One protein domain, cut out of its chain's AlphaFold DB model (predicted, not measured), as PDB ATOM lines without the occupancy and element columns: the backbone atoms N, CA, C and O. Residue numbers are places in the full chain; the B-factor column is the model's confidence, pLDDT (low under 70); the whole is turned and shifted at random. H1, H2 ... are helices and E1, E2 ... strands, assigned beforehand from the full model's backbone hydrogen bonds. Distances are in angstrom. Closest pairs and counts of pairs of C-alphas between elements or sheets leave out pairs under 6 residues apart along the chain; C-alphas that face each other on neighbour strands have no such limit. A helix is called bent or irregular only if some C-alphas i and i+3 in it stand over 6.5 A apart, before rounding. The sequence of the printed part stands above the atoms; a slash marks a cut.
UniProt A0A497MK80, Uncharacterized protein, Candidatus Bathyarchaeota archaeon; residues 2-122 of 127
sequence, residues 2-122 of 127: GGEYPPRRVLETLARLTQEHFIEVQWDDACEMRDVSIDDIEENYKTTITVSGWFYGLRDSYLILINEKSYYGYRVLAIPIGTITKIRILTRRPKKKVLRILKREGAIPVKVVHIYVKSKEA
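This is residues 2 to 122 of the 127 residues of an uncharacterized protein of Candidatus Bathyarchaeota archaeon (UniProt A0A497MK80). One antiparallel sheet is folded back on itself into two leaves that face each other, E4 and E3 against E1 and E5, with the bent strand E2 as hinge; H1 packs on the leaf of E1 and E5. H2 lies off the sheet, at the far end of the loop between E1 and E2, and a tail, residues 100 to 122, stands free. The printed part has 121 residues, in the order H1 E1 H2 E2 E3 E4 E5; the sheet runs E4 E3 E2 E1 E5. The class is mixed, with 60 residues in named elements, under half. The whole is loose, with a radius of gyration of the C-alphas of 19.8 A and spans of 61 by 43 by 28 A.

H1 is residues 8 to 14, beginning at C-alpha 8 (13.186, -47.187, 19.082). E1, residues 22 to 30, is 25.3 A long. H2 is residues 38 to 44. E2, residues 46 to 59, is 23.8 A long and bends by 118 degrees at residue 56. E3, residues 62 to 70, is 22.7 A long, and E4, residues 73 to 80, 22.5 A. E5, residues 84 to 89, ends at C-alpha 89 (-0.627, -49.870, 26.441).

H1 is on the sheet at a height of 8.1 A, its Val 10 and Ile 87 of E5 having C-alphas 6.0 A apart, their closest. E1 pairs with E5 (N 26 and O 86, 2.8 A) and with E2 (N 25 and O 51, 2.8 A). E2, E3 and E4 form a meander, each the antiparallel neighbour of the one before, with N 54 and O 66 at 2.8 A and N 65 and O 77 at 2.9 A. In H1 and H2 every O i to N i+4 pair is within hydrogen-bond range.

The C-alphas of Gly 2 and Glu 121, the two farthest apart, are 65.8 A apart. The printed part has no cut, and no link is long. Residues 2 to 4, 69 to 72 and 92 to 122 have pLDDT under 70.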
ATOM      1  N   GLY A   2      26.592 -50.474  21.989       47.22
ATOM      2  CA  GLY A   2      25.623 -49.627  22.689       47.22
ATOM      3  C   GLY A   2      24.273 -49.724  21.991       47.22
ATOM      4  O   GLY A   2      24.157 -49.305  20.843       47.22
ATOM      5  N   GLY A   3      23.280 -50.332  22.639       59.47
ATOM      6  CA  GLY A   3      21.900 -50.244  22.169       59.47
ATOM      7  C   GLY A   3      21.422 -48.795  22.248       59.47
ATOM      8  O   GLY A   3      21.777 -48.085  23.188       59.47
ATOM      9  N   GLU A   4      20.637 -48.346  21.266       68.25
ATOM     10  CA  GLU A   4      19.963 -47.048  21.352       68.25
ATOM     11  C   GLU A   4      19.079 -47.013  22.597       68.25
ATOM     12  O   GLU A   4      18.258 -47.910  22.819       68.25
ATOM     13  N   TYR A   5      19.266 -45.970  23.402       73.69
ATOM     14  CA  TYR A   5      18.517 -45.764  24.623       73.69
ATOM     15  C   TYR A   5      17.796 -44.406  24.550       73.69
ATOM     16  O   TYR A   5      18.458 -43.376  24.406       73.69
ATOM     17  N   PRO A   6      16.453 -44.373  24.625       88.06
ATOM     18  CA  PRO A   6      15.548 -45.511  24.802       88.06
ATOM     19  C   PRO A   6      15.391 -46.334  23.509       88.06
ATOM     20  O   PRO A   6      15.615 -45.810  22.415       88.06
ATOM     21  N   PRO A   7      14.944 -47.601  23.594       92.06
ATOM     22  CA  PRO A   7      14.714 -48.421  22.410       92.06
ATOM     23  C   PRO A   7      13.757 -47.740  21.427       92.06
ATOM     24  O   PRO A   7      12.717 -47.220  21.829       92.06
ATOM     25  N   ARG A   8      14.025 -47.818  20.120       91.75
ATOM     26  CA  ARG A   8      13.186 -47.187  19.082       91.75
ATOM     27  C   ARG A   8      11.683 -47.486  19.216       91.75
ATOM     28  O   ARG A   8      10.857 -46.592  19.056       91.75
ATOM     29  N   ARG A   9      11.316 -48.716  19.604       92.06
ATOM     30  CA  ARG A   9       9.916 -49.112  19.871       92.06
ATOM     31  C   ARG A   9       9.255 -48.295  20.986       92.06
ATOM     32  O   ARG A   9       8.044 -48.072  20.945       92.06
ATOM     33  N   VAL A  10      10.023 -47.868  21.988       94.81
ATOM     34  CA  VAL A  10       9.548 -46.980  23.055       94.81
ATOM     35  C   VAL A  10       9.194 -45.622  22.463       94.81
ATOM     36  O   VAL A  10       8.075 -45.165  22.672       94.81
ATOM     37  N   LEU A  11      10.086 -45.027  21.668       93.50
ATOM     38  CA  LEU A  11       9.838 -43.743  21.001       93.50
ATOM     39  C   LEU A  11       8.605 -43.805  20.088       93.50
ATOM     40  O   LEU A  11       7.723 -42.951  20.170       93.50
ATOM     41  N   GLU A  12       8.497 -44.861  19.280       94.25
ATOM     42  CA  GLU A  12       7.345 -45.106  18.404       94.25
ATOM     43  C   GLU A  12       6.037 -45.253  19.193       94.25
ATOM     44  O   GLU A  12       4.988 -44.770  18.765       94.25
ATOM     45  N   THR A  13       6.081 -45.898  20.361       94.62
ATOM     46  CA  THR A  13       4.898 -46.038  21.219       94.62
ATOM     47  C   THR A  13       4.531 -44.707  21.865       94.62
ATOM     48  O   THR A  13       3.363 -44.328  21.817       94.62
ATOM     49  N   LEU A  14       5.507 -43.979  22.420       94.38
ATOM     50  CA  LEU A  14       5.314 -42.667  23.046       94.38
ATOM     51  C   LEU A  14       4.651 -41.672  22.086       94.38
ATOM     52  O   LEU A  14       3.719 -40.977  22.487       94.38
ATOM     53  N   ALA A  15       5.057 -41.666  20.812       92.88
ATOM     54  CA  ALA A  15       4.488 -40.802  19.775       92.88
ATOM     55  C   ALA A  15       2.989 -41.046  19.507       92.88
ATOM     56  O   ALA A  15       2.306 -40.181  18.965       92.88
ATOM     57  N   ARG A  16       2.462 -42.218  19.883       92.94
ATOM     58  CA  ARG A  16       1.063 -42.618  19.660       92.94
ATOM     59  C   ARG A  16       0.193 -42.465  20.907       92.94
ATOM     60  O   ARG A  16      -1.001 -42.765  20.852       92.94
ATOM     61  N   LEU A  17       0.764 -42.061  22.044       92.56
ATOM     62  CA  LEU A  17       0.019 -41.990  23.295       92.56
ATOM     63  C   LEU A  17      -0.907 -40.777  23.358       92.56
ATOM     64  O   LEU A  17      -0.558 -39.666  22.975       92.56
ATOM     65  N   THR A  18      -2.092 -40.995  23.923       89.62
ATOM     66  CA  THR A  18      -3.076 -39.967  24.249       89.62
ATOM     67  C   THR A  18      -3.457 -40.109  25.719       89.62
ATOM     68  O   THR A  18      -3.222 -41.153  26.335       89.62
ATOM     69  N   GLN A  19      -4.083 -39.078  26.293       87.69
ATOM     70  CA  GLN A  19      -4.520 -39.077  27.701       87.69
ATOM     71  C   GLN A  19      -5.567 -40.154  28.038       87.69
ATOM     72  O   GLN A  19      -5.953 -40.335  29.192       87.69
ATOM     73  N   GLU A  20      -6.045 -40.882  27.031       85.94
ATOM     74  CA  GLU A  20      -6.964 -42.001  27.194       85.94
ATOM     75  C   GLU A  20      -6.266 -43.337  27.455       85.94
ATOM     76  O   GLU A  20      -6.939 -44.331  27.748       85.94
ATOM     77  N   HIS A  21      -4.942 -43.383  27.324       89.38
ATOM     78  CA  HIS A  21      -4.180 -44.604  27.518       89.38
ATOM     79  C   HIS A  21      -3.808 -44.799  28.986       89.38
ATOM     80  O   HIS A  21      -3.222 -43.932  29.639       89.38
ATOM     81  N   PHE A  22      -4.127 -45.992  29.481       90.44
ATOM     82  CA  PHE A  22      -3.535 -46.553  30.683       90.44
ATOM     83  C   PHE A  22      -2.341 -47.399  30.239       90.44
ATOM     84  O   PHE A  22      -2.484 -48.242  29.350       90.44
ATOM     85  N   ILE A  23      -1.164 -47.129  30.787       94.31
ATOM     86  CA  ILE A  23       0.094 -47.718  30.332       94.31
ATOM     87  C   ILE A  23       0.842 -48.353  31.500       94.31
ATOM     88  O   ILE A  23       0.751 -47.878  32.627       94.31
ATOM     89  N   GLU A  24       1.592 -49.406  31.206       95.31
ATOM     90  CA  GLU A  24       2.670 -49.938  32.037       95.31
ATOM     91  C   GLU A  24       3.987 -49.444  31.442       95.31
ATOM     92  O   GLU A  24       4.194 -49.536  30.227       95.31
ATOM     93  N   VAL A  25       4.872 -48.915  32.277       96.69
ATOM     94  CA  VAL A  25       6.182 -48.432  31.862       96.69
ATOM     95  C   VAL A  25       7.266 -49.038  32.743       96.69
ATOM     96  O   VAL A  25       7.067 -49.214  33.947       96.69
ATOM     97  N   GLN A  26       8.392 -49.373  32.121       96.50
ATOM     98  CA  GLN A  26       9.596 -49.847  32.790       96.50
ATOM     99  C   GLN A  26      10.754 -48.918  32.457       96.50
ATOM    100  O   GLN A  26      10.925 -48.538  31.295       96.50
ATOM    101  N   TRP A  27      11.530 -48.551  33.468       94.94
ATOM    102  CA  TRP A  27      12.742 -47.756  33.314       94.94
ATOM    103  C   TRP A  27      13.799 -48.228  34.300       94.94
ATOM    104  O   TRP A  27      13.464 -48.818  35.326       94.94
ATOM    105  N   ASP A  28      15.055 -47.957  33.977       91.75
ATOM    106  CA  ASP A  28      16.161 -48.187  34.897       91.75
ATOM    107  C   ASP A  28      16.436 -46.902  35.677       91.75
ATOM    108  O   ASP A  28      16.528 -45.817  35.096       91.75
ATOM    109  N   ASP A  29      16.538 -47.021  36.994       88.94
ATOM    110  CA  ASP A  29      16.855 -45.923  37.901       88.94
ATOM    111  C   ASP A  29      18.119 -46.238  38.704       88.94
ATOM    112  O   ASP A  29      18.547 -47.396  38.788       88.94
ATOM    113  N   ALA A  30      18.716 -45.201  39.286       82.50
ATOM    114  CA  ALA A  30      19.876 -45.360  40.146       82.50
ATOM    115  C   ALA A  30      19.473 -46.044  41.460       82.50
ATOM    116  O   ALA A  30      18.495 -45.658  42.105       82.50
ATOM    117  N   CYS A  31      20.245 -47.052  41.865       79.31
ATOM    118  CA  CYS A  31      20.106 -47.677  43.175       79.31
ATOM    119  C   CYS A  31      20.971 -46.951  44.214       79.31
ATOM    120  O   CYS A  31      22.111 -46.584  43.931       79.31
ATOM    121  N   GLU A  32      20.463 -46.790  45.437       80.12
ATOM    122  CA  GLU A  32      21.324 -46.466  46.577       80.12
ATOM    123  C   GLU A  32      22.012 -47.746  47.063       80.12
ATOM    124  O   GLU A  32      21.350 -48.706  47.456       80.12
ATOM    125  N   MET A  33      23.344 -47.747  47.076       83.69
ATOM    126  CA  MET A  33      24.153 -48.874  47.546       83.69
ATOM    127  C   MET A  33      25.048 -48.414  48.703       83.69
ATOM    128  O   MET A  33      25.568 -47.298  48.684       83.69
ATOM    129  N   ARG A  34      25.205 -49.248  49.737       87.19
ATOM    130  CA  ARG A  34      26.036 -48.970  50.922       87.19
ATOM    131  C   ARG A  34      26.972 -50.139  51.176       87.19
ATOM    132  O   ARG A  34      26.552 -51.276  51.000       87.19
ATOM    133  N   ASP A  35      28.195 -49.841  51.610       90.81
ATOM    134  CA  ASP A  35      29.209 -50.842  51.972       90.81
ATOM    135  C   ASP A  35      29.500 -51.869  50.852       90.81
ATOM    136  O   ASP A  35      29.713 -53.048  51.117       90.81
ATOM    137  N   VAL A  36      29.499 -51.413  49.593       90.19
ATOM    138  CA  VAL A  36      29.740 -52.234  48.391       90.19
ATOM    139  C   VAL A  36      31.082 -51.905  47.732       90.19
ATOM    140  O   VAL A  36      31.593 -50.791  47.874       90.19
ATOM    141  N   SER A  37      31.659 -52.864  47.004       93.44
ATOM    142  CA  SER A  37      32.855 -52.639  46.184       93.44
ATOM    143  C   SER A  37      32.525 -51.915  44.869       93.44
ATOM    144  O   SER A  37      31.363 -51.761  44.501       93.44
ATOM    145  N   ILE A  38      33.551 -51.458  44.141       91.56
ATOM    146  CA  ILE A  38      33.365 -50.850  42.808       91.56
ATOM    147  C   ILE A  38      32.787 -51.875  41.825       91.56
ATOM    148  O   ILE A  38      31.893 -51.533  41.056       91.56
ATOM    149  N   ASP A  39      33.249 -53.123  41.890       91.62
ATOM    150  CA  ASP A  39      32.764 -54.193  41.015       91.62
ATOM    151  C   ASP A  39      31.271 -54.466  41.272       91.62
ATOM    152  O   ASP A  39      30.482 -54.546  40.330       91.62
ATOM    153  N   ASP A  40      30.849 -54.468  42.543       87.62
ATOM    154  CA  ASP A  40      29.433 -54.595  42.908       87.62
ATOM    155  C   ASP A  40      28.586 -53.444  42.341       87.62
ATOM    156  O   ASP A  40      27.443 -53.661  41.932       87.62
ATOM    157  N   ILE A  41      29.128 -52.219  42.317       88.44
ATOM    158  CA  ILE A  41      28.448 -51.051  41.746       88.44
ATOM    159  C   ILE A  41      28.291 -51.225  40.238       88.44
ATOM    160  O   ILE A  41      27.177 -51.091  39.741       88.44
ATOM    161  N   GLU A  42      29.356 -51.546  39.504       88.12
ATOM    162  CA  GLU A  42      29.304 -51.701  38.041       88.12
ATOM    163  C   GLU A  42      28.306 -52.783  37.600       88.12
ATOM    164  O   GLU A  42      27.647 -52.650  36.563       88.12
ATOM    165  N   GLU A  43      28.124 -53.822  38.415       85.56
ATOM    166  CA  GLU A  43      27.157 -54.884  38.149       85.56
ATOM    167  C   GLU A  43      25.713 -54.515  38.533       85.56
ATOM    168  O   GLU A  43      24.772 -54.974  37.880       85.56
ATOM    169  N   ASN A  44      25.510 -53.673  39.555       84.31
ATOM    170  CA  ASN A  44      24.199 -53.500  40.202       84.31
ATOM    171  C   ASN A  44      23.711 -52.041  40.320       84.31
ATOM    172  O   ASN A  44      22.683 -51.786  40.951       84.31
ATOM    173  N   TYR A  45      24.384 -51.069  39.692       85.75
ATOM    174  CA  TYR A  45      24.010 -49.646  39.767       85.75
ATOM    175  C   TYR A  45      22.618 -49.325  39.193       85.75
ATOM    176  O   TYR A  45      22.074 -48.248  39.454       85.75
ATOM    177  N   LYS A  46      22.035 -50.241  38.408       87.25
ATOM    178  CA  LYS A  46      20.712 -50.101  37.788       87.25
ATOM    179  C   LYS A  46      19.671 -50.936  38.510       87.25
ATOM    180  O   LYS A  46      19.820 -52.143  38.660       87.25
ATOM    181  N   THR A  47      18.551 -50.308  38.849       89.06
ATOM    182  CA  THR A  47      17.340 -51.003  39.292       89.06
ATOM    183  C   THR A  47      16.213 -50.759  38.303       89.06
ATOM    184  O   THR A  47      15.812 -49.619  38.074       89.06
ATOM    185  N   THR A  48      15.664 -51.832  37.735       92.38
ATOM    186  CA  THR A  48      14.484 -51.735  36.872       92.38
ATOM    187  C   THR A  48      13.232 -51.502  37.712       92.38
ATOM    188  O   THR A  48      12.807 -52.355  38.494       92.38
ATOM    189  N   ILE A  49      12.584 -50.364  37.496       93.75
ATOM    190  CA  ILE A  49      11.311 -50.007  38.111       93.75
ATOM    191  C   ILE A  49      10.186 -50.267  37.110       93.75
ATOM    192  O   ILE A  49      10.305 -49.960  35.927       93.75
ATOM    193  N   THR A  50       9.070 -50.835  37.578       95.56
ATOM    194  CA  THR A  50       7.848 -51.029  36.780       95.56
ATOM    195  C   THR A  50       6.669 -50.330  37.441       95.56
ATOM    196  O   THR A  50       6.355 -50.605  38.597       95.56
ATOM    197  N   VAL A  51       5.982 -49.454  36.704       94.00
ATOM    198  CA  VAL A  51       4.777 -48.766  37.193       94.00
ATOM    199  C   VAL A  51       3.696 -48.729  36.122       94.00
ATOM    200  O   VAL A  51       3.979 -48.568  34.939       94.00
ATOM    201  N   SER A  52       2.437 -48.839  36.551       92.56
ATOM    202  CA  SER A  52       1.266 -48.605  35.705       92.56
ATOM    203  C   SER A  52       0.548 -47.311  36.076       92.56
ATOM    204  O   SER A  52       0.500 -46.933  37.241       92.56
ATOM    205  N   GLY A  53      -0.031 -46.625  35.096       91.38
ATOM    206  CA  GLY A  53      -0.747 -45.375  35.330       91.38
ATOM    207  C   GLY A  53      -1.363 -44.784  34.069       91.38
ATOM    208  O   GLY A  53      -1.196 -45.287  32.959       91.38
ATOM    209  N   TRP A  54      -2.106 -43.696  34.238       90.38
ATOM    210  CA  TRP A  54      -2.661 -42.934  33.125       90.38
ATOM    211  C   TRP A  54      -1.585 -42.053  32.505       90.38
ATOM    212  O   TRP A  54      -0.924 -41.286  33.208       90.38
ATOM    213  N   PHE A  55      -1.444 -42.135  31.183       93.12
ATOM    214  CA  PHE A  55      -0.612 -41.203  30.439       93.12
ATOM    215  C   PHE A  55      -1.176 -39.788  30.587       93.12
ATOM    216  O   PHE A  55      -2.337 -39.538  30.260       93.12
ATOM    217  N   TYR A  56      -0.361 -38.856  31.073       92.62
ATOM    218  CA  TYR A  56      -0.736 -37.446  31.131       92.62
ATOM    219  C   TYR A  56      -0.180 -36.666  29.936       92.62
ATOM    220  O   TYR A  56      -0.896 -35.871  29.321       92.62
ATOM    221  N   GLY A  57       1.090 -36.891  29.602       93.38
ATOM    222  CA  GLY A  57       1.771 -36.187  28.522       93.38
ATOM    223  C   GLY A  57       3.285 -36.367  28.554       93.38
ATOM    224  O   GLY A  57       3.829 -36.984  29.468       93.38
ATOM    225  N   LEU A  58       3.954 -35.781  27.562       95.31
ATOM    226  CA  LEU A  58       5.410 -35.636  27.511       95.31
ATOM    227  C   LEU A  58       5.778 -34.166  27.755       95.31
ATOM    228  O   LEU A  58       5.164 -33.279  27.150       95.31
ATOM    229  N   ARG A  59       6.738 -33.896  28.645       93.50
ATOM    230  CA  ARG A  59       7.218 -32.545  28.995       93.50
ATOM    231  C   ARG A  59       8.700 -32.596  29.331       93.50
ATOM    232  O   ARG A  59       9.092 -33.476  30.082       93.50
ATOM    233  N   ASP A  60       9.496 -31.687  28.775       92.69
ATOM    234  CA  ASP A  60      10.911 -31.498  29.138       92.69
ATOM    235  C   ASP A  60      11.753 -32.788  29.124       92.69
ATOM    236  O   ASP A  60      12.595 -33.006  29.985       92.69
ATOM    237  N   SER A  61      11.509 -33.669  28.147       93.44
ATOM    238  CA  SER A  61      12.133 -35.004  28.042       93.44
ATOM    239  C   SER A  61      11.722 -36.017  29.122       93.44
ATOM    240  O   SER A  61      12.373 -37.050  29.287       93.44
ATOM    241  N   TYR A  62      10.595 -35.783  29.793       96.44
ATOM    242  CA  TYR A  62       9.955 -36.702  30.730       96.44
ATOM    243  C   TYR A  62       8.613 -37.214  30.202       96.44
ATOM    244  O   TYR A  62       7.812 -36.477  29.619       96.44
ATOM    245  N   LEU A  63       8.338 -38.484  30.483       96.06
ATOM    246  CA  LEU A  63       7.007 -39.067  30.490       96.06
ATOM    247  C   LEU A  63       6.326 -38.730  31.816       96.06
ATOM    248  O   LEU A  63       6.828 -39.076  32.886       96.06
ATOM    249  N   ILE A  64       5.156 -38.102  31.742       95.94
ATOM    250  CA  ILE A  64       4.338 -37.796  32.911       95.94
ATOM    251  C   ILE A  64       3.231 -38.843  33.040       95.94
ATOM    252  O   ILE A  64       2.391 -39.003  32.144       95.94
ATOM    253  N   LEU A  65       3.224 -39.543  34.171       94.06
ATOM    254  CA  LEU A  65       2.298 -40.626  34.481       94.06
ATOM    255  C   LEU A  65       1.509 -40.308  35.752       94.06
ATOM    256  O   LEU A  65       2.074 -39.887  36.756       94.06
ATOM    257  N   ILE A  66       0.204 -40.563  35.740       90.69
ATOM    258  CA  ILE A  66      -0.639 -40.485  36.934       90.69
ATOM    259  C   ILE A  66      -0.912 -41.904  37.419       90.69
ATOM    260  O   ILE A  66      -1.670 -42.645  36.795       90.69
ATOM    261  N   ASN A  67      -0.283 -42.276  38.528       83.25
ATOM    262  CA  ASN A  67      -0.307 -43.637  39.054       83.25
ATOM    263  C   ASN A  67      -1.580 -43.892  39.881       83.25
ATOM    264  O   ASN A  67      -2.401 -44.742  39.545       83.25
ATOM    265  N   GLU A  68      -1.811 -43.075  40.912       74.38
ATOM    266  CA  GLU A  68      -2.877 -43.303  41.892       74.38
ATOM    267  C   GLU A  68      -3.631 -42.022  42.248       74.38
ATOM    268  O   GLU A  68      -3.104 -40.910  42.158       74.38
ATOM    269  N   LYS A  69      -4.874 -42.194  42.706       69.19
ATOM    270  CA  LYS A  69      -5.657 -41.147  43.363       69.19
ATOM    271  C   LYS A  69      -5.721 -41.440  44.856       69.19
ATOM    272  O   LYS A  69      -6.345 -42.413  45.262       69.19
ATOM    273  N   SER A  70      -5.128 -40.567  45.653       66.75
ATOM    274  CA  SER A  70      -5.269 -40.541  47.108       66.75
ATOM    275  C   SER A  70      -6.324 -39.512  47.536       66.75
ATOM    276  O   SER A  70      -6.805 -38.720  46.718       66.75
ATOM    277  N   TYR A  71      -6.662 -39.493  48.829       62.84
ATOM    278  CA  TYR A  71      -7.490 -38.432  49.419       62.84
ATOM    279  C   TYR A  71      -6.872 -37.035  49.213       62.84
ATOM    280  O   TYR A  71      -7.590 -36.073  48.955       62.84
ATOM    281  N   TYR A  72      -5.540 -36.945  49.240       67.38
ATOM    282  CA  TYR A  72      -4.787 -35.692  49.136       67.38
ATOM    283  C   TYR A  72      -4.464 -35.271  47.695       67.38
ATOM    284  O   TYR A  72      -3.830 -34.242  47.482       67.38
ATOM    285  N   GLY A  73      -4.901 -36.040  46.691       74.44
ATOM    286  CA  GLY A  73      -4.684 -35.723  45.280       74.44
ATOM    287  C   GLY A  73      -4.112 -36.887  44.481       74.44
ATOM    288  O   GLY A  73      -4.259 -38.053  44.847       74.44
ATOM    289  N   TYR A  74      -3.481 -36.568  43.356       79.44
ATOM    290  CA  TYR A  74      -2.934 -37.557  42.431       79.44
ATOM    291  C   TYR A  74      -1.446 -37.779  42.682       79.44
ATOM    292  O   TYR A  74      -0.688 -36.816  42.792       79.44
ATOM    293  N   ARG A  75      -1.015 -39.042  42.700       86.44
ATOM    294  CA  ARG A  75       0.406 -39.377  42.622       86.44
ATOM    295  C   ARG A  75       0.845 -39.268  41.166       86.44
ATOM    296  O   ARG A  75       0.402 -40.054  40.325       86.44
ATOM    297  N   VAL A  76       1.700 -38.291  40.888       90.81
ATOM    298  CA  VAL A  76       2.278 -38.037  39.564       90.81
ATOM    299  C   VAL A  76       3.736 -38.479  39.570       90.81
ATOM    300  O   VAL A  76       4.457 -38.205  40.526       90.81
ATOM    301  N   LEU A  77       4.158 -39.169  38.516       93.38
ATOM    302  CA  LEU A  77       5.545 -39.549  38.276       93.38
ATOM    303  C   LEU A  77       6.055 -38.821  37.033       93.38
ATOM    304  O   LEU A  77       5.341 -38.745  36.030       93.38
ATOM    305  N   ALA A  78       7.282 -38.315  37.111       95.25
ATOM    306  CA  ALA A  78       8.030 -37.775  35.985       95.25
ATOM    307  C   ALA A  78       9.197 -38.723  35.700       95.25
ATOM    308  O   ALA A  78      10.108 -38.846  36.513       95.25
ATOM    309  N   ILE A  79       9.134 -39.427  34.573       95.44
ATOM    310  CA  ILE A  79      10.074 -40.497  34.223       95.44
ATOM    311  C   ILE A  79      10.920 -40.016  33.043       95.44
ATOM    312  O   ILE A  79      10.336 -39.712  31.997       95.44
ATOM    313  N   PRO A  80      12.255 -39.913  33.165       94.94
ATOM    314  CA  PRO A  80      13.105 -39.498  32.054       94.94
ATOM    315  C   PRO A  80      12.916 -40.429  30.853       94.94
ATOM    316  O   PRO A  80      13.051 -41.642  30.966       94.94
ATOM    317  N   ILE A  81      12.622 -39.882  29.672       94.88
ATOM    318  CA  ILE A  81      12.393 -40.702  28.468       94.88
ATOM    319  C   ILE A  81      13.642 -41.522  28.131       94.88
ATOM    320  O   ILE A  81      13.537 -42.685  27.748       94.88
ATOM    321  N   GLY A  82      14.815 -40.927  28.353       93.31
ATOM    322  CA  GLY A  82      16.122 -41.554  28.187       93.31
ATOM    323  C   GLY A  82      16.431 -42.694  29.154       93.31
ATOM    324  O   GLY A  82      17.495 -43.271  29.016       93.31
ATOM    325  N   THR A  83      15.558 -43.029  30.110       93.06
ATOM    326  CA  THR A  83      15.732 -44.186  31.009       93.06
ATOM    327  C   THR A  83      14.665 -45.265  30.813       93.06
ATOM    328  O   THR A  83      14.785 -46.351  31.372       93.06
ATOM    329  N   ILE A  84      13.688 -45.062  29.922       95.56
ATOM    330  CA  ILE A  84      12.626 -46.041  29.649       95.56
ATOM    331  C   ILE A  84      13.146 -47.222  28.815       95.56
ATOM    332  O   ILE A  84      13.537 -47.061  27.658       95.56
ATOM    333  N   THR A  85      13.051 -48.431  29.369       95.00
ATOM    334  CA  THR A  85      13.367 -49.695  28.683       95.00
ATOM    335  C   THR A  85      12.160 -50.270  27.945       95.00
ATOM    336  O   THR A  85      12.305 -50.913  26.903       95.00
ATOM    337  N   LYS A  86      10.946 -50.061  28.471       96.12
ATOM    338  CA  LYS A  86       9.726 -50.683  27.941       96.12
ATOM    339  C   LYS A  86       8.489 -49.851  28.228       96.12
ATOM    340  O   LYS A  86       8.339 -49.271  29.296       96.12
ATOM    341  N   ILE A  87       7.545 -49.873  27.294       96.31
ATOM    342  CA  ILE A  87       6.221 -49.281  27.471       96.31
ATOM    343  C   ILE A  87       5.156 -50.167  26.826       96.31
ATOM    344  O   ILE A  87       5.357 -50.713  25.739       96.31
ATOM    345  N   ARG A  88       4.027 -50.352  27.511       95.00
ATOM    346  CA  ARG A  88       2.898 -51.160  27.039       95.00
ATOM    347  C   ARG A  88       1.593 -50.433  27.302       95.00
ATOM    348  O   ARG A  88       1.328 -50.012  28.422       95.00
ATOM    349  N   ILE A  89       0.749 -50.344  26.280       93.25
ATOM    350  CA  ILE A  89      -0.627 -49.870  26.441       93.25
ATOM    351  C   ILE A  89      -1.461 -51.023  27.001       93.25
ATOM    352  O   ILE A  89      -1.518 -52.105  26.415       93.25
ATOM    353  N   LEU A  90      -2.109 -50.797  28.140       89.81
ATOM    354  CA  LEU A  90      -2.950 -51.783  28.802       89.81
ATOM    355  C   LEU A  90      -4.394 -51.649  28.297       89.81
ATOM    356  O   LEU A  90      -5.046 -50.621  28.469       89.81
ATOM    357  N   THR A  91      -4.909 -52.705  27.665       73.50
ATOM    358  CA  THR A  91      -6.251 -52.723  27.053       73.50
ATOM    359  C   THR A  91      -7.378 -52.933  28.070       73.50
ATOM    360  O   THR A  91      -8.500 -52.471  27.858       73.50
ATOM    361  N   ARG A  92      -7.098 -53.584  29.209       64.44
ATOM    362  CA  ARG A  92      -8.043 -53.716  30.328       64.44
ATOM    363  C   ARG A  92      -7.935 -52.498  31.247       64.44
ATOM    364  O   ARG A  92      -7.030 -52.402  32.069       64.44
ATOM    365  N   ARG A  93      -8.880 -51.566  31.096       60.38
ATOM    366  CA  ARG A  93      -9.000 -50.364  31.936       60.38
ATOM    367  C   ARG A  93      -9.409 -50.727  33.375       60.38
ATOM    368  O   ARG A  93     -10.342 -51.517  33.546       60.38
ATOM    369  N   PRO A  94      -8.851 -50.079  34.411       59.72
ATOM    370  CA  PRO A  94      -9.531 -49.980  35.699       59.72
ATOM    371  C   PRO A  94     -10.869 -49.238  35.504       59.72
ATOM    372  O   PRO A  94     -10.927 -48.239  34.788       59.72
ATOM    373  N   LYS A  95     -11.957 -49.698  36.140       58.19
ATOM    374  CA  LYS A  95     -13.338 -49.197  35.924       58.19
ATOM    375  C   LYS A  95     -13.558 -47.692  36.208       58.19
ATOM    376  O   LYS A  95     -14.627 -47.176  35.897       58.19
ATOM    377  N   LYS A  96     -12.591 -46.969  36.788       57.44
ATOM    378  CA  LYS A  96     -12.679 -45.526  37.084       57.44
ATOM    379  C   LYS A  96     -11.543 -44.764  36.390       57.44
ATOM    380  O   LYS A  96     -10.378 -44.989  36.705       57.44
ATOM    381  N   LYS A  97     -11.878 -43.819  35.494       54.78
ATOM    382  CA  LYS A  97     -10.926 -42.789  35.030       54.78
ATOM    383  C   LYS A  97     -10.505 -41.966  36.253       54.78
ATOM    384  O   LYS A  97     -11.351 -41.410  36.955       54.78
ATOM    385  N   VAL A  98      -9.202 -41.914  36.509       57.28
ATOM    386  CA  VAL A  98      -8.603 -41.162  37.622       57.28
ATOM    387  C   VAL A  98      -8.815 -39.657  37.417       57.28
ATOM    388  O   VAL A  98      -9.113 -38.932  38.361       57.28
ATOM    389  N   LEU A  99      -8.797 -39.206  36.164       51.38
ATOM    390  CA  LEU A  99      -8.947 -37.808  35.789       51.38
ATOM    391  C   LEU A  99     -10.412 -37.426  35.523       51.38
ATOM    392  O   LEU A  99     -10.923 -37.577  34.415       51.38
ATOM    393  N   ARG A 100     -11.072 -36.831  36.519       50.84
ATOM    394  CA  ARG A 100     -11.954 -35.686  36.248       50.84
ATOM    395  C   ARG A 100     -11.130 -34.450  36.576       50.84
ATOM    396  O   ARG A 100     -10.968 -34.120  37.748       50.84
ATOM    397  N   ILE A 101     -10.560 -33.812  35.556       49.81
ATOM    398  CA  ILE A 101      -9.998 -32.470  35.712       49.81
ATOM    399  C   ILE A 101     -11.195 -31.569  36.016       49.81
ATOM    400  O   ILE A 101     -11.981 -31.256  35.127       49.81
ATOM    401  N   LEU A 102     -11.375 -31.200  37.283       51.16
ATOM    402  CA  LEU A 102     -12.255 -30.097  37.645       51.16
ATOM    403  C   LEU A 102     -11.554 -28.815  37.192       51.16
ATOM    404  O   LEU A 102     -10.887 -28.152  37.980       51.16
ATOM    405  N   LYS A 103     -11.680 -28.466  35.909       46.50
ATOM    406  CA  LYS A 103     -11.535 -27.068  35.510       46.50
ATOM    407  C   LYS A 103     -12.719 -26.348  36.150       46.50
ATOM    408  O   LYS A 103     -13.832 -26.414  35.641       46.50
ATOM    409  N   ARG A 104     -12.505 -25.722  37.308       51.16
ATOM    410  CA  ARG A 104     -13.389 -24.637  37.727       51.16
ATOM    411  C   ARG A 104     -12.953 -23.420  36.927       51.16
ATOM    412  O   ARG A 104     -11.890 -22.863  37.192       51.16
ATOM    413  N   GLU A 105     -13.739 -23.057  35.920       46.31
ATOM    414  CA  GLU A 105     -13.676 -21.708  35.360       46.31
ATOM    415  C   GLU A 105     -13.778 -20.717  36.533       46.31
ATOM    416  O   GLU A 105     -14.690 -20.815  37.352       46.31
ATOM    417  N   GLY A 106     -12.770 -19.853  36.696       54.72
ATOM    418  CA  GLY A 106     -12.710 -18.866  37.782       54.72
ATOM    419  C   GLY A 106     -12.011 -19.288  39.086       54.72
ATOM    420  O   GLY A 106     -12.052 -18.527  40.050       54.72
ATOM    421  N   ALA A 107     -11.355 -20.453  39.172       57.19
ATOM    422  CA  ALA A 107     -10.591 -20.799  40.379       57.19
ATOM    423  C   ALA A 107      -9.267 -20.015  40.470       57.19
ATOM    424  O   ALA A 107      -8.347 -20.231  39.682       57.19
ATOM    425  N   ILE A 108      -9.166 -19.134  41.466       58.03
ATOM    426  CA  ILE A 108      -7.929 -18.435  41.838       58.03
ATOM    427  C   ILE A 108      -6.994 -19.450  42.529       58.03
ATOM    428  O   ILE A 108      -7.464 -20.206  43.384       58.03
ATOM    429  N   PRO A 109      -5.694 -19.515  42.187       54.81
ATOM    430  CA  PRO A 109      -4.755 -20.425  42.840       54.81
ATOM    431  C   PRO A 109      -4.643 -20.118  44.339       54.81
ATOM    432  O   PRO A 109      -4.340 -18.993  44.731       54.81
ATOM    433  N   VAL A 110      -4.870 -21.129  45.182       60.56
ATOM    434  CA  VAL A 110      -4.759 -21.017  46.644       60.56
ATOM    435  C   VAL A 110      -3.493 -21.729  47.108       60.56
ATOM    436  O   VAL A 110      -3.314 -22.919  46.850       60.56
ATOM    437  N   LYS A 111      -2.623 -21.015  47.828       57.19
ATOM    438  CA  LYS A 111      -1.490 -21.599  48.552       57.19
ATOM    439  C   LYS A 111      -1.923 -21.879  49.989       57.19
ATOM    440  O   LYS A 111      -2.231 -20.949  50.726       57.19
ATOM    441  N   VAL A 112      -1.932 -23.147  50.390       62.91
ATOM    442  CA  VAL A 112      -2.197 -23.541  51.781       62.91
ATOM    443  C   VAL A 112      -0.875 -23.551  52.546       62.91
ATOM    444  O   VAL A 112       0.070 -24.229  52.143       62.91
ATOM    445  N   VAL A 113      -0.797 -22.794  53.640       61.28
ATOM    446  CA  VAL A 113       0.357 -22.761  54.551       61.28
ATOM    447  C   VAL A 113      -0.080 -23.351  55.888       61.28
ATOM    448  O   VAL A 113      -1.032 -22.865  56.490       61.28
ATOM    449  N   HIS A 114       0.611 -24.395  56.349       60.28
ATOM    450  CA  HIS A 114       0.393 -24.972  57.675       60.28
ATOM    451  C   HIS A 114       1.326 -24.285  58.675       60.28
ATOM    452  O   HIS A 114       2.545 -24.341  58.520       60.28
ATOM    453  N   ILE A 115       0.754 -23.635  59.690       64.75
ATOM    454  CA  ILE A 115       1.499 -23.030  60.798       64.75
ATOM    455  C   ILE A 115       1.264 -23.894  62.035       64.75
ATOM    456  O   ILE A 115       0.136 -24.013  62.508       64.75
ATOM    457  N   TYR A 116       2.332 -24.490  62.558       67.00
ATOM    458  CA  TYR A 116       2.297 -25.245  63.806       67.00
ATOM    459  C   TYR A 116       2.709 -24.326  64.953       67.00
ATOM    460  O   TYR A 116       3.851 -23.870  65.012       67.00
ATOM    461  N   VAL A 117       1.779 -24.052  65.868       68.62
ATOM    462  CA  VAL A 117       2.043 -23.272  67.082       68.62
ATOM    463  C   VAL A 117       2.159 -24.239  68.255       68.62
ATOM    464  O   VAL A 117       1.250 -25.022  68.520       68.62
ATOM    465  N   LYS A 118       3.292 -24.203  68.959       59.66
ATOM    466  CA  LYS A 118       3.525 -25.013  70.159       59.66
ATOM    467  C   LYS A 118       2.767 -24.377  71.331       59.66
ATOM    468  O   LYS A 118       3.126 -23.275  71.745       59.66
ATOM    469  N   SER A 119       1.724 -25.029  71.850       65.25
ATOM    470  CA  SER A 119       1.028 -24.548  73.052       65.25
ATOM    471  C   SER A 119       1.866 -24.831  74.308       65.25
ATOM    472  O   SER A 119       2.578 -25.833  74.390       65.25
ATOM    473  N   LYS A 120       1.820 -23.915  75.281       61.72
ATOM    474  CA  LYS A 120       2.535 -23.997  76.567       61.72
ATOM    475  C   LYS A 120       1.644 -24.518  77.706       61.72
ATOM    476  O   LYS A 120       1.765 -24.053  78.830       61.72
ATOM    477  N   GLU A 121       0.767 -25.486  77.456       60.41
ATOM    478  CA  GLU A 121      -0.048 -26.070  78.532       60.41
ATOM    479  C   GLU A 121       0.026 -27.592  78.535       60.41
ATOM    480  O   GLU A 121      -0.755 -28.291  77.900       60.41
ATOM    481  N   ALA A 122       1.003 -28.091  79.289       57.22
ATOM    482  CA  ALA A 122       0.988 -29.422  79.874       57.22
ATOM    483  C   ALA A 122       1.908 -29.410  81.101       57.22
ATOM    484  O   ALA A 122       3.056 -29.830  81.011       57.22
TER     485      ALA A 122